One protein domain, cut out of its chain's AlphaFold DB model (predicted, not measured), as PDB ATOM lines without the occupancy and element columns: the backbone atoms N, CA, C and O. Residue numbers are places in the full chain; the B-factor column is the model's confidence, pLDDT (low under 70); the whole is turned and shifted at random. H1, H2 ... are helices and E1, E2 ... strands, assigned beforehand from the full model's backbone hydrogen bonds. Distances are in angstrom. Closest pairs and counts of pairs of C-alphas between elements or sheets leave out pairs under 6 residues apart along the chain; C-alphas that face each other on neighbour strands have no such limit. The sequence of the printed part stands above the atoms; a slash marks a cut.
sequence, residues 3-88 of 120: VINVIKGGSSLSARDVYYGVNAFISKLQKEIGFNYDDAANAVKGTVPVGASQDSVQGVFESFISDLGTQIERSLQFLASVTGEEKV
ATOM      1  N   VAL A   3     267.527 327.408 166.005       93.94
ATOM      2  CA  VAL A   3     268.394 326.798 164.991       93.94
ATOM      3  C   VAL A   3     267.935 327.284 163.627       93.94
ATOM      4  O   VAL A   3     266.751 327.197 163.307       93.94
ATOM      5  N   ILE A   4     268.867 327.786 162.823       93.00
ATOM      6  CA  ILE A   4     268.607 328.182 161.441       93.00
ATOM      7  C   ILE A   4     269.258 327.148 160.536       93.00
ATOM      8  O   ILE A   4     270.482 327.023 160.502       93.00
ATOM      9  N   ASN A   5     268.422 326.407 159.813       92.19
ATOM     10  CA  ASN A   5     268.851 325.422 158.833       92.19
ATOM     11  C   ASN A   5     268.500 325.905 157.426       92.19
ATOM     12  O   ASN A   5     267.385 326.365 157.178       92.19
ATOM     13  N   VAL A   6     269.447 325.773 156.505       90.06
ATOM     14  CA  VAL A   6     269.272 326.125 155.097       90.06
ATOM     15  C   VAL A   6     269.364 324.852 154.277       90.06
ATOM     16  O   VAL A   6     270.328 324.102 154.409       90.06
ATOM     17  N   ILE A   7     268.370 324.620 153.425       90.56
ATOM     18  CA  ILE A   7     268.230 323.388 152.648       90.56
ATOM     19  C   ILE A   7     268.197 323.734 151.158       90.56
ATOM     20  O   ILE A   7     267.452 324.622 150.747       90.56
ATOM     21  N   LYS A   8     268.968 323.003 150.347       88.00
ATOM     22  CA  LYS A   8     268.951 323.079 148.879       88.00
ATOM     23  C   LYS A   8     268.977 321.670 148.296       88.00
ATOM     24  O   LYS A   8     269.779 320.840 148.711       88.00
ATOM     25  N   GLY A   9     268.079 321.385 147.353       89.06
ATOM     26  CA  GLY A   9     268.009 320.069 146.703       89.06
ATOM     27  C   GLY A   9     267.750 318.904 147.668       89.06
ATOM     28  O   GLY A   9     268.248 317.811 147.440       89.06
ATOM     29  N   GLY A  10     267.029 319.146 148.770       88.12
ATOM     30  CA  GLY A  10     266.767 318.137 149.807       88.12
ATOM     31  C   GLY A  10     267.903 317.930 150.815       88.12
ATOM     32  O   GLY A  10     267.715 317.204 151.786       88.12
ATOM     33  N   SER A  11     269.040 318.609 150.645       87.75
ATOM     34  CA  SER A  11     270.209 318.491 151.520       87.75
ATOM     35  C   SER A  11     270.430 319.762 152.336       87.75
ATOM     36  O   SER A  11     270.265 320.875 151.831       87.75
ATOM     37  N   SER A  12     270.814 319.613 153.607       89.88
ATOM     38  CA  SER A  12     271.214 320.746 154.450       89.88
ATOM     39  C   SER A  12     272.552 321.310 153.966       89.88
ATOM     40  O   SER A  12     273.534 320.580 153.856       89.88
ATOM     41  N   LEU A  13     272.576 322.610 153.672       86.12
ATOM     42  CA  LEU A  13     273.784 323.359 153.326       86.12
ATOM     43  C   LEU A  13     274.488 323.905 154.570       86.12
ATOM     44  O   LEU A  13     275.712 323.984 154.615       86.12
ATOM     45  N   SER A  14     273.714 324.323 155.574       85.69
ATOM     46  CA  SER A  14     274.242 324.817 156.843       85.69
ATOM     47  C   SER A  14     273.183 324.737 157.933       85.69
ATOM     48  O   SER A  14     272.030 325.088 157.675       85.69
ATOM     49  N   ALA A  15     273.595 324.399 159.152       88.62
ATOM     50  CA  ALA A  15     272.795 324.531 160.363       88.62
ATOM     51  C   ALA A  15     273.580 325.359 161.380       88.62
ATOM     52  O   ALA A  15     274.759 325.088 161.619       88.62
ATOM     53  N   ARG A  16     272.956 326.396 161.940       88.88
ATOM     54  CA  ARG A  16     273.602 327.272 162.920       88.88
ATOM     55  C   ARG A  16     272.713 327.590 164.096       88.88
ATOM     56  O   ARG A  16     271.525 327.869 163.938       88.88
ATOM     57  N   ASP A  17     273.349 327.612 165.257       91.44
ATOM     58  CA  ASP A  17     272.724 327.996 166.506       91.44
ATOM     59  C   ASP A  17     272.753 329.510 166.673       91.44
ATOM     60  O   ASP A  17     273.800 330.159 166.653       91.44
ATOM     61  N   VAL A  18     271.571 330.065 166.896       91.25
ATOM     62  CA  VAL A  18     271.382 331.411 167.407       91.25
ATOM     63  C   VAL A  18     271.002 331.273 168.877       91.25
ATOM     64  O   VAL A  18     269.929 330.766 169.230       91.25
ATOM     65  N   TYR A  19     271.864 331.769 169.765       91.94
ATOM     66  CA  TYR A  19     271.634 331.808 171.217       91.94
ATOM     67  C   TYR A  19     270.616 332.893 171.618       91.94
ATOM     68  O   TYR A  19     270.779 333.616 172.594       91.94
ATOM     69  N   TYR A  20     269.538 333.002 170.846       95.00
ATOM     70  CA  TYR A  20     268.436 333.934 171.022       95.00
ATOM     71  C   TYR A  20     267.124 333.227 170.666       95.00
ATOM     72  O   TYR A  20     267.094 332.343 169.811       95.00
ATOM     73  N   GLY A  21     266.038 333.538 171.363       94.81
ATOM     74  CA  GLY A  21     264.737 332.893 171.164       94.81
ATOM     75  C   GLY A  21     263.804 333.168 172.338       94.81
ATOM     76  O   GLY A  21     264.033 334.113 173.083       94.81
ATOM     77  N   VAL A  22     262.802 332.313 172.549       96.12
ATOM     78  CA  VAL A  22     261.721 332.541 173.532       96.12
ATOM     79  C   VAL A  22     262.216 332.933 174.931       96.12
ATOM     80  O   VAL A  22     261.706 333.882 175.516       96.12
ATOM     81  N   ASN A  23     263.260 332.278 175.448       96.25
ATOM     82  CA  ASN A  23     263.814 332.611 176.768       96.25
ATOM     83  C   ASN A  23     264.341 334.052 176.863       96.25
ATOM     84  O   ASN A  23     264.299 334.641 177.941       96.25
ATOM     85  N   ALA A  24     264.825 334.628 175.757       97.38
ATOM     86  CA  ALA A  24     265.237 336.027 175.719       97.38
ATOM     87  C   ALA A  24     264.026 336.955 175.857       97.38
ATOM     88  O   ALA A  24     264.105 337.935 176.591       97.38
ATOM     89  N   PHE A  25     262.894 336.612 175.234       97.50
ATOM     90  CA  PHE A  25     261.655 337.371 175.383       97.50
ATOM     91  C   PHE A  25     261.127 337.308 176.822       97.50
ATOM     92  O   PHE A  25     260.896 338.348 177.430       97.50
ATOM     93  N   ILE A  26     261.045 336.104 177.404       97.75
ATOM     94  CA  ILE A  26     260.671 335.910 178.817       97.75
ATOM     95  C   ILE A  26     261.578 336.753 179.721       97.75
ATOM     96  O   ILE A  26     261.092 337.545 180.520       97.75
ATOM     97  N   SER A  27     262.899 336.654 179.542       97.94
ATOM     98  CA  SER A  27     263.861 337.399 180.362       97.94
ATOM     99  C   SER A  27     263.699 338.917 180.238       97.94
ATOM    100  O   SER A  27     263.868 339.620 181.231       97.94
ATOM    101  N   LYS A  28     263.390 339.438 179.041       98.06
ATOM    102  CA  LYS A  28     263.117 340.871 178.854       98.06
ATOM    103  C   LYS A  28     261.839 341.288 179.579       98.06
ATOM    104  O   LYS A  28     261.870 342.267 180.311       98.06
ATOM    105  N   LEU A  29     260.758 340.513 179.473       98.00
ATOM    106  CA  LEU A  29     259.504 340.785 180.192       98.00
ATOM    107  C   LEU A  29     259.711 340.819 181.714       98.00
ATOM    108  O   LEU A  29     259.229 341.731 182.382       98.00
ATOM    109  N   GLN A  30     260.482 339.877 182.261       97.81
ATOM    110  CA  GLN A  30     260.804 339.869 183.691       97.81
ATOM    111  C   GLN A  30     261.622 341.099 184.111       97.81
ATOM    112  O   GLN A  30     261.370 341.673 185.165       97.81
ATOM    113  N   LYS A  31     262.594 341.524 183.293       97.88
ATOM    114  CA  LYS A  31     263.486 342.650 183.617       97.88
ATOM    115  C   LYS A  31     262.838 344.018 183.434       97.88
ATOM    116  O   LYS A  31     263.071 344.903 184.247       97.88
ATOM    117  N   GLU A  32     262.089 344.201 182.354       96.94
ATOM    118  CA  GLU A  32     261.579 345.511 181.933       96.94
ATOM    119  C   GLU A  32     260.188 345.799 182.508       96.94
ATOM    120  O   GLU A  32     259.870 346.952 182.783       96.94
ATOM    121  N   ILE A  33     259.374 344.761 182.727       95.75
ATOM    122  CA  ILE A  33     258.009 344.899 183.259       95.75
ATOM    123  C   ILE A  33     257.920 344.419 184.714       95.75
ATOM    124  O   ILE A  33     257.027 344.832 185.449       95.75
ATOM    125  N   GLY A  34     258.854 343.574 185.164       95.94
ATOM    126  CA  GLY A  34     258.829 343.012 186.519       95.94
ATOM    127  C   GLY A  34     257.939 341.777 186.656       95.94
ATOM    128  O   GLY A  34     257.574 341.407 187.771       95.94
ATOM    129  N   PHE A  35     257.569 341.133 185.546       97.25
ATOM    130  CA  PHE A  35     256.805 339.887 185.590       97.25
ATOM    131  C   PHE A  35     257.591 338.772 186.289       97.25
ATOM    132  O   PHE A  35     258.812 338.656 186.153       97.25
ATOM    133  N   ASN A  36     256.878 337.898 187.001       97.25
ATOM    134  CA  ASN A  36     257.432 336.598 187.363       97.25
ATOM    135  C   ASN A  36     257.526 335.703 186.107       97.25
ATOM    136  O   ASN A  36     257.139 336.095 185.003       97.25
ATOM    137  N   TYR A  37     258.088 334.503 186.256       97.12
ATOM    138  CA  TYR A  37     258.277 333.600 185.119       97.12
ATOM    139  C   TYR A  37     256.953 333.190 184.456       97.12
ATOM    140  O   TYR A  37     256.868 333.206 183.230       97.12
ATOM    141  N   ASP A  38     255.931 332.858 185.247       96.75
ATOM    142  CA  ASP A  38     254.652 332.356 184.738       96.75
ATOM    143  C   ASP A  38     253.892 333.440 183.969       96.75
ATOM    144  O   ASP A  38     253.419 333.204 182.855       96.75
ATOM    145  N   ASP A  39     253.856 334.657 184.509       97.00
ATOM    146  CA  ASP A  39     253.265 335.824 183.857       97.00
ATOM    147  C   ASP A  39     253.993 336.164 182.552       97.00
ATOM    148  O   ASP A  39     253.356 336.393 181.523       97.00
ATOM    149  N   ALA A  40     255.328 336.128 182.552       97.50
ATOM    150  CA  ALA A  40     256.118 336.332 181.343       97.50
ATOM    151  C   ALA A  40     255.867 335.228 180.304       97.50
ATOM    152  O   ALA A  40     255.653 335.527 179.129       97.50
ATOM    153  N   ALA A  41     255.838 333.959 180.713       96.06
ATOM    154  CA  ALA A  41     255.570 332.833 179.824       96.06
ATOM    155  C   ALA A  41     254.152 332.879 179.226       96.06
ATOM    156  O   ALA A  41     253.966 332.514 178.063       96.06
ATOM    157  N   ASN A  42     253.160 333.349 179.984       95.31
ATOM    158  CA  ASN A  42     251.801 333.576 179.492       95.31
ATOM    159  C   ASN A  42     251.733 334.774 178.536       95.31
ATOM    160  O   ASN A  42     251.118 334.668 177.471       95.31
ATOM    161  N   ALA A  43     252.439 335.863 178.842       95.94
ATOM    162  CA  ALA A  43     252.511 337.037 177.977       95.94
ATOM    163  C   ALA A  43     253.155 336.717 176.618       95.94
ATOM    164  O   ALA A  43     252.648 337.158 175.589       95.94
ATOM    165  N   VAL A  44     254.189 335.866 176.578       95.88
ATOM    166  CA  VAL A  44     254.771 335.357 175.317       95.88
ATOM    167  C   VAL A  44     253.732 334.648 174.439       95.88
ATOM    168  O   VAL A  44     253.796 334.737 173.213       95.88
ATOM    169  N   LYS A  45     252.760 333.959 175.048       94.56
ATOM    170  CA  LYS A  45     251.656 333.284 174.344       94.56
ATOM    171  C   LYS A  45     250.519 334.241 173.957       94.56
ATOM    172  O   LYS A  45     249.519 333.796 173.404       94.56
ATOM    173  N   GLY A  46     250.646 335.533 174.259       92.25
ATOM    174  CA  GLY A  46     249.626 336.555 174.010       92.25
ATOM    175  C   GLY A  46     248.649 336.782 175.163       92.25
ATOM    176  O   GLY A  46     247.699 337.540 175.003       92.25
ATOM    177  N   THR A  47     248.853 336.147 176.321       93.81
ATOM    178  CA  THR A  47     248.002 336.345 177.504       93.81
ATOM    179  C   THR A  47     248.678 337.306 178.474       93.81
ATOM    180  O   THR A  47     249.540 336.910 179.254       93.81
ATOM    181  N   VAL A  48     248.300 338.582 178.412       91.00
ATOM    182  CA  VAL A  48     248.851 339.625 179.288       91.00
ATOM    183  C   VAL A  48     248.127 339.609 180.646       91.00
ATOM    184  O   VAL A  48     246.893 339.614 180.654       91.00
ATOM    185  N   PRO A  49     248.850 339.604 181.787       88.06
ATOM    186  CA  PRO A  49     248.242 339.667 183.115       88.06
ATOM    187  C   PRO A  49     247.321 340.878 183.308       88.06
ATOM    188  O   PRO A  49     247.579 341.973 182.801       88.06
ATOM    189  N   VAL A  50     246.255 340.695 184.091       86.50
ATOM    190  CA  VAL A  50     245.313 341.775 184.423       86.50
ATOM    191  C   VAL A  50     246.046 342.886 185.178       86.50
ATOM    192  O   VAL A  50     246.742 342.628 186.155       86.50
ATOM    193  N   GLY A  51     245.875 344.130 184.725       85.56
ATOM    194  CA  GLY A  51     246.526 345.306 185.311       85.56
ATOM    195  C   GLY A  51     247.914 345.621 184.745       85.56
ATOM    196  O   GLY A  51     248.465 346.668 185.075       85.56
ATOM    197  N   ALA A  52     248.467 344.778 183.866       89.75
ATOM    198  CA  ALA A  52     249.691 345.105 183.145       89.75
ATOM    199  C   ALA A  52     249.414 345.992 181.918       89.75
ATOM    200  O   ALA A  52     248.399 345.854 181.234       89.75
ATOM    201  N   SER A  53     250.355 346.889 181.621       92.31
ATOM    202  CA  SER A  53     250.301 347.756 180.442       92.31
ATOM    203  C   SER A  53     250.540 346.946 179.165       92.31
ATOM    204  O   SER A  53     251.640 346.429 178.947       92.31
ATOM    205  N   GLN A  54     249.520 346.854 178.306       91.12
ATOM    206  CA  GLN A  54     249.641 346.199 177.000       91.12
ATOM    207  C   GLN A  54     250.678 346.897 176.112       91.12
ATOM    208  O   GLN A  54     251.481 346.217 175.479       91.12
ATOM    209  N   ASP A  55     250.726 348.230 176.140       93.75
ATOM    210  CA  ASP A  55     251.698 349.020 175.376       93.75
ATOM    211  C   ASP A  55     253.137 348.714 175.807       93.75
ATOM    212  O   ASP A  55     254.037 348.601 174.977       93.75
ATOM    213  N   SER A  56     253.361 348.506 177.108       94.94
ATOM    214  CA  SER A  56     254.679 348.126 177.619       94.94
ATOM    215  C   SER A  56     255.083 346.728 177.144       94.94
ATOM    216  O   SER A  56     256.210 346.543 176.692       94.94
ATOM    217  N   VAL A  57     254.166 345.752 177.176       95.62
ATOM    218  CA  VAL A  57     254.419 344.400 176.636       95.62
ATOM    219  C   VAL A  57     254.710 344.454 175.137       95.62
ATOM    220  O   VAL A  57     255.638 343.789 174.672       95.62
ATOM    221  N   GLN A  58     253.965 345.270 174.394       95.31
ATOM    222  CA  GLN A  58     254.172 345.478 172.965       95.31
ATOM    223  C   GLN A  58     255.557 346.080 172.675       95.31
ATOM    224  O   GLN A  58     256.256 345.589 171.792       95.31
ATOM    225  N   GLY A  59     256.009 347.063 173.461       96.88
ATOM    226  CA  GLY A  59     257.361 347.618 173.339       96.88
ATOM    227  C   GLY A  59     258.463 346.574 173.570       96.88
ATOM    228  O   GLY A  59     259.435 346.501 172.811       96.88
ATOM    229  N   VAL A  60     258.289 345.695 174.565       97.69
ATOM    230  CA  VAL A  60     259.224 344.582 174.807       97.69
ATOM    231  C   VAL A  60     259.200 343.571 173.657       97.69
ATOM    232  O   VAL A  60     260.257 343.087 173.239       97.69
ATOM    233  N   PHE A  61     258.018 343.261 173.117       96.88
ATOM    234  CA  PHE A  61     257.873 342.401 171.943       96.88
ATOM    235  C   PHE A  61     258.618 342.974 170.733       96.88
ATOM    236  O   PHE A  61     259.383 342.250 170.099       96.88
ATOM    237  N   GLU A  62     258.451 344.264 170.441       96.75
ATOM    238  CA  GLU A  62     259.119 344.949 169.327       96.75
ATOM    239  C   GLU A  62     260.643 344.919 169.461       96.75
ATOM    240  O   GLU A  62     261.350 344.610 168.498       96.75
ATOM    241  N   SER A  63     261.150 345.151 170.674       97.44
ATOM    242  CA  SER A  63     262.568 345.008 171.014       97.44
ATOM    243  C   SER A  63     263.066 343.578 170.764       97.44
ATOM    244  O   SER A  63     264.051 343.366 170.054       97.44
ATOM    245  N   PHE A  64     262.351 342.573 171.281       97.62
ATOM    246  CA  PHE A  64     262.689 341.160 171.100       97.62
ATOM    247  C   PHE A  64     262.708 340.738 169.624       97.62
ATOM    248  O   PHE A  64     263.661 340.102 169.164       97.62
ATOM    249  N   ILE A  65     261.661 341.069 168.870       96.06
ATOM    250  CA  ILE A  65     261.543 340.627 167.481       96.06
ATOM    251  C   ILE A  65     262.505 341.382 166.562       96.06
ATOM    252  O   ILE A  65     262.982 340.818 165.572       96.06
ATOM    253  N   SER A  66     262.862 342.620 166.916       96.56
ATOM    254  CA  SER A  66     263.898 343.366 166.216       96.56
ATOM    255  C   SER A  66     265.277 342.712 166.369       96.56
ATOM    256  O   SER A  66     265.996 342.520 165.380       96.56
ATOM    257  N   ASP A  67     265.626 342.298 167.589       96.50
ATOM    258  CA  ASP A  67     266.861 341.563 167.864       96.50
ATOM    259  C   ASP A  67     266.882 340.227 167.103       96.50
ATOM    260  O   ASP A  67     267.861 339.914 166.420       96.50
ATOM    261  N   LEU A  68     265.790 339.454 167.169       95.25
ATOM    262  CA  LEU A  68     265.680 338.167 166.478       95.25
ATOM    263  C   LEU A  68     265.817 338.325 164.958       95.25
ATOM    264  O   LEU A  68     266.580 337.584 164.338       95.25
ATOM    265  N   GLY A  69     265.129 339.304 164.362       94.69
ATOM    266  CA  GLY A  69     265.236 339.604 162.933       94.69
ATOM    267  C   GLY A  69     266.679 339.891 162.514       94.69
ATOM    268  O   GLY A  69     267.151 339.350 161.518       94.69
ATOM    269  N   THR A  70     267.416 340.638 163.337       95.44
ATOM    270  CA  THR A  70     268.832 340.957 163.094       95.44
ATOM    271  C   THR A  70     269.712 339.703 163.108       95.44
ATOM    272  O   THR A  70     270.620 339.559 162.289       95.44
ATOM    273  N   GLN A  71     269.453 338.759 164.019       93.50
ATOM    274  CA  GLN A  71     270.187 337.487 164.064       93.50
ATOM    275  C   GLN A  71     269.895 336.601 162.845       93.50
ATOM    276  O   GLN A  71     270.799 335.939 162.323       93.50
ATOM    277  N   ILE A  72     268.647 336.608 162.369       93.00
ATOM    278  CA  ILE A  72     268.249 335.894 161.152       93.00
ATOM    279  C   ILE A  72     268.963 336.499 159.938       93.00
ATOM    280  O   ILE A  72     269.611 335.765 159.198       93.00
ATOM    281  N   GLU A  73     268.943 337.824 159.777       91.94
ATOM    282  CA  GLU A  73     269.635 338.533 158.686       91.94
ATOM    283  C   GLU A  73     271.135 338.218 158.653       91.94
ATOM    284  O   GLU A  73     271.668 337.862 157.603       91.94
ATOM    285  N   ARG A  74     271.815 338.258 159.807       91.31
ATOM    286  CA  ARG A  74     273.239 337.889 159.914       91.31
ATOM    287  C   ARG A  74     273.498 336.443 159.503       91.31
ATOM    288  O   ARG A  74     274.503 336.140 158.857       91.31
ATOM    289  N   SER A  75     272.588 335.539 159.859       89.69
ATOM    290  CA  SER A  75     272.686 334.135 159.463       89.69
ATOM    291  C   SER A  75     272.531 333.988 157.948       89.69
ATOM    292  O   SER A  75     273.351 333.319 157.320       89.69
ATOM    293  N   LEU A  76     271.567 334.676 157.334       88.88
ATOM    294  CA  LEU A  76     271.389 334.687 155.880       88.88
ATOM    295  C   LEU A  76     272.603 335.286 155.148       88.88
ATOM    296  O   LEU A  76     273.092 334.697 154.188       88.88
ATOM    297  N   GLN A  77     273.154 336.400 155.636       88.56
ATOM    298  CA  GLN A  77     274.338 337.040 155.048       88.56
ATOM    299  C   GLN A  77     275.563 336.120 155.052       88.56
ATOM    300  O   GLN A  77     276.254 335.988 154.043       88.56
ATOM    301  N   PHE A  78     275.822 335.430 156.163       86.25
ATOM    302  CA  PHE A  78     276.927 334.474 156.212       86.25
ATOM    303  C   PHE A  78     276.709 333.301 155.255       86.25
ATOM    304  O   PHE A  78     277.670 332.837 154.646       86.25
ATOM    305  N   LEU A  79     275.473 332.807 155.107       83.75
ATOM    306  CA  LEU A  79     275.194 331.739 154.144       83.75
ATOM    307  C   LEU A  79     275.623 332.189 152.745       83.75
ATOM    308  O   LEU A  79     276.338 331.448 152.071       83.75
ATOM    309  N   ALA A  80     275.231 333.402 152.348       85.31
ATOM    310  CA  ALA A  80     275.610 333.958 151.058       85.31
ATOM    311  C   ALA A  80     277.136 334.037 150.899       85.31
ATOM    312  O   ALA A  80     277.659 333.641 149.861       85.31
ATOM    313  N   SER A  81     277.867 334.425 151.952       86.12
ATOM    314  CA  SER A  81     279.336 334.464 151.902       86.12
ATOM    315  C   SER A  81     280.009 333.092 151.779       86.12
ATOM    316  O   SER A  81     281.082 333.002 151.192       86.12
ATOM    317  N   VAL A  82     279.407 332.027 152.323       80.06
ATOM    318  CA  VAL A  82     280.009 330.679 152.330       80.06
ATOM    319  C   VAL A  82     279.625 329.876 151.090       80.06
ATOM    320  O   VAL A  82     280.428 329.098 150.586       80.06
ATOM    321  N   THR A  83     278.398 330.042 150.605       78.00
ATOM    322  CA  THR A  83     277.846 329.222 149.514       78.00
ATOM    323  C   THR A  83     277.884 329.913 148.155       78.00
ATOM    324  O   THR A  83     277.717 329.245 147.140       78.00
ATOM    325  N   GLY A  84     278.076 331.237 148.118       78.69
ATOM    326  CA  GLY A  84     277.899 332.043 146.907       78.69
ATOM    327  C   GLY A  84     276.433 332.202 146.482       78.69
ATOM    328  O   GLY A  84     276.157 332.820 145.458       78.69
ATOM    329  N   GLU A  85     275.482 331.658 147.249       74.31
ATOM    330  CA  GLU A  85     274.049 331.758 146.975       74.31
ATOM    331  C   GLU A  85     273.489 333.052 147.565       74.31
ATOM    332  O   GLU A  85     273.461 333.241 148.779       74.31
ATOM    333  N   GLU A  86     272.986 333.946 146.718       67.69
ATOM    334  CA  GLU A  86     272.557 335.263 147.193       67.69
ATOM    335  C   GLU A  86     271.169 335.278 147.849       67.69
ATOM    336  O   GLU A  86     270.857 336.227 148.571       67.69
ATOM    337  N   LYS A  87     270.291 334.297 147.579       78.12
ATOM    338  CA  LYS A  87     268.861 334.427 147.922       78.12
ATOM    339  C   LYS A  87     268.211 333.144 148.425       78.12
ATOM    340  O   LYS A  87     268.238 332.109 147.768       78.12
ATOM    341  N   VAL A  88     267.525 333.266 149.562       86.94
ATOM    342  CA  VAL A  88     266.576 332.270 150.071       86.94
ATOM    343  C   VAL A  88     265.196 332.553 149.478       86.94
ATOM    344  O   VAL A  88     264.660 333.645 149.641       86.94
TER     345      VAL A  88
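This is residues 3 to 88 of the 120 residues of an uncharacterized protein of marine sediment metagenome (UniProt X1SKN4). This is a rod: the long helix H3 runs along its length, the strand hairpin E1 and E2 lies beside residues 68 to 83 of H3, and H1 packs on residues 57 to 64, with H2 on H1. There are 86 residues printed, with E1, E2, H1, H2, H3 in chain order, the strands antiparallel; the class is mixed, helices and strands. The whole is loose, radius of gyration of the C-alphas 16.7 A, spanning 51 by 19 by 17 A.

Find C-alpha 3 at (268.394, 326.798, 164.991), where E1, residues 3 to 8, begins. E2 is residues 11 to 18, H1 22 to 32, H2 37 to 44. H3, residues 54 to 83, runs 42.9 A to C-alpha 83 at (277.846, 329.222, 149.514).

In the hairpin, N 4 and O 16 are 2.9 A apart, within hydrogen-bond range. H1 touches H3, closest C-alphas Phe 25 and Phe 64, 5.8 A. H1 touches H2, closest C-alphas Ile 26 and Ala 40, 5.2 A. Every O i to N i+4 pair in H1, H2 and H3 is within range.

The printed part has no cut; residue 86 is under 70.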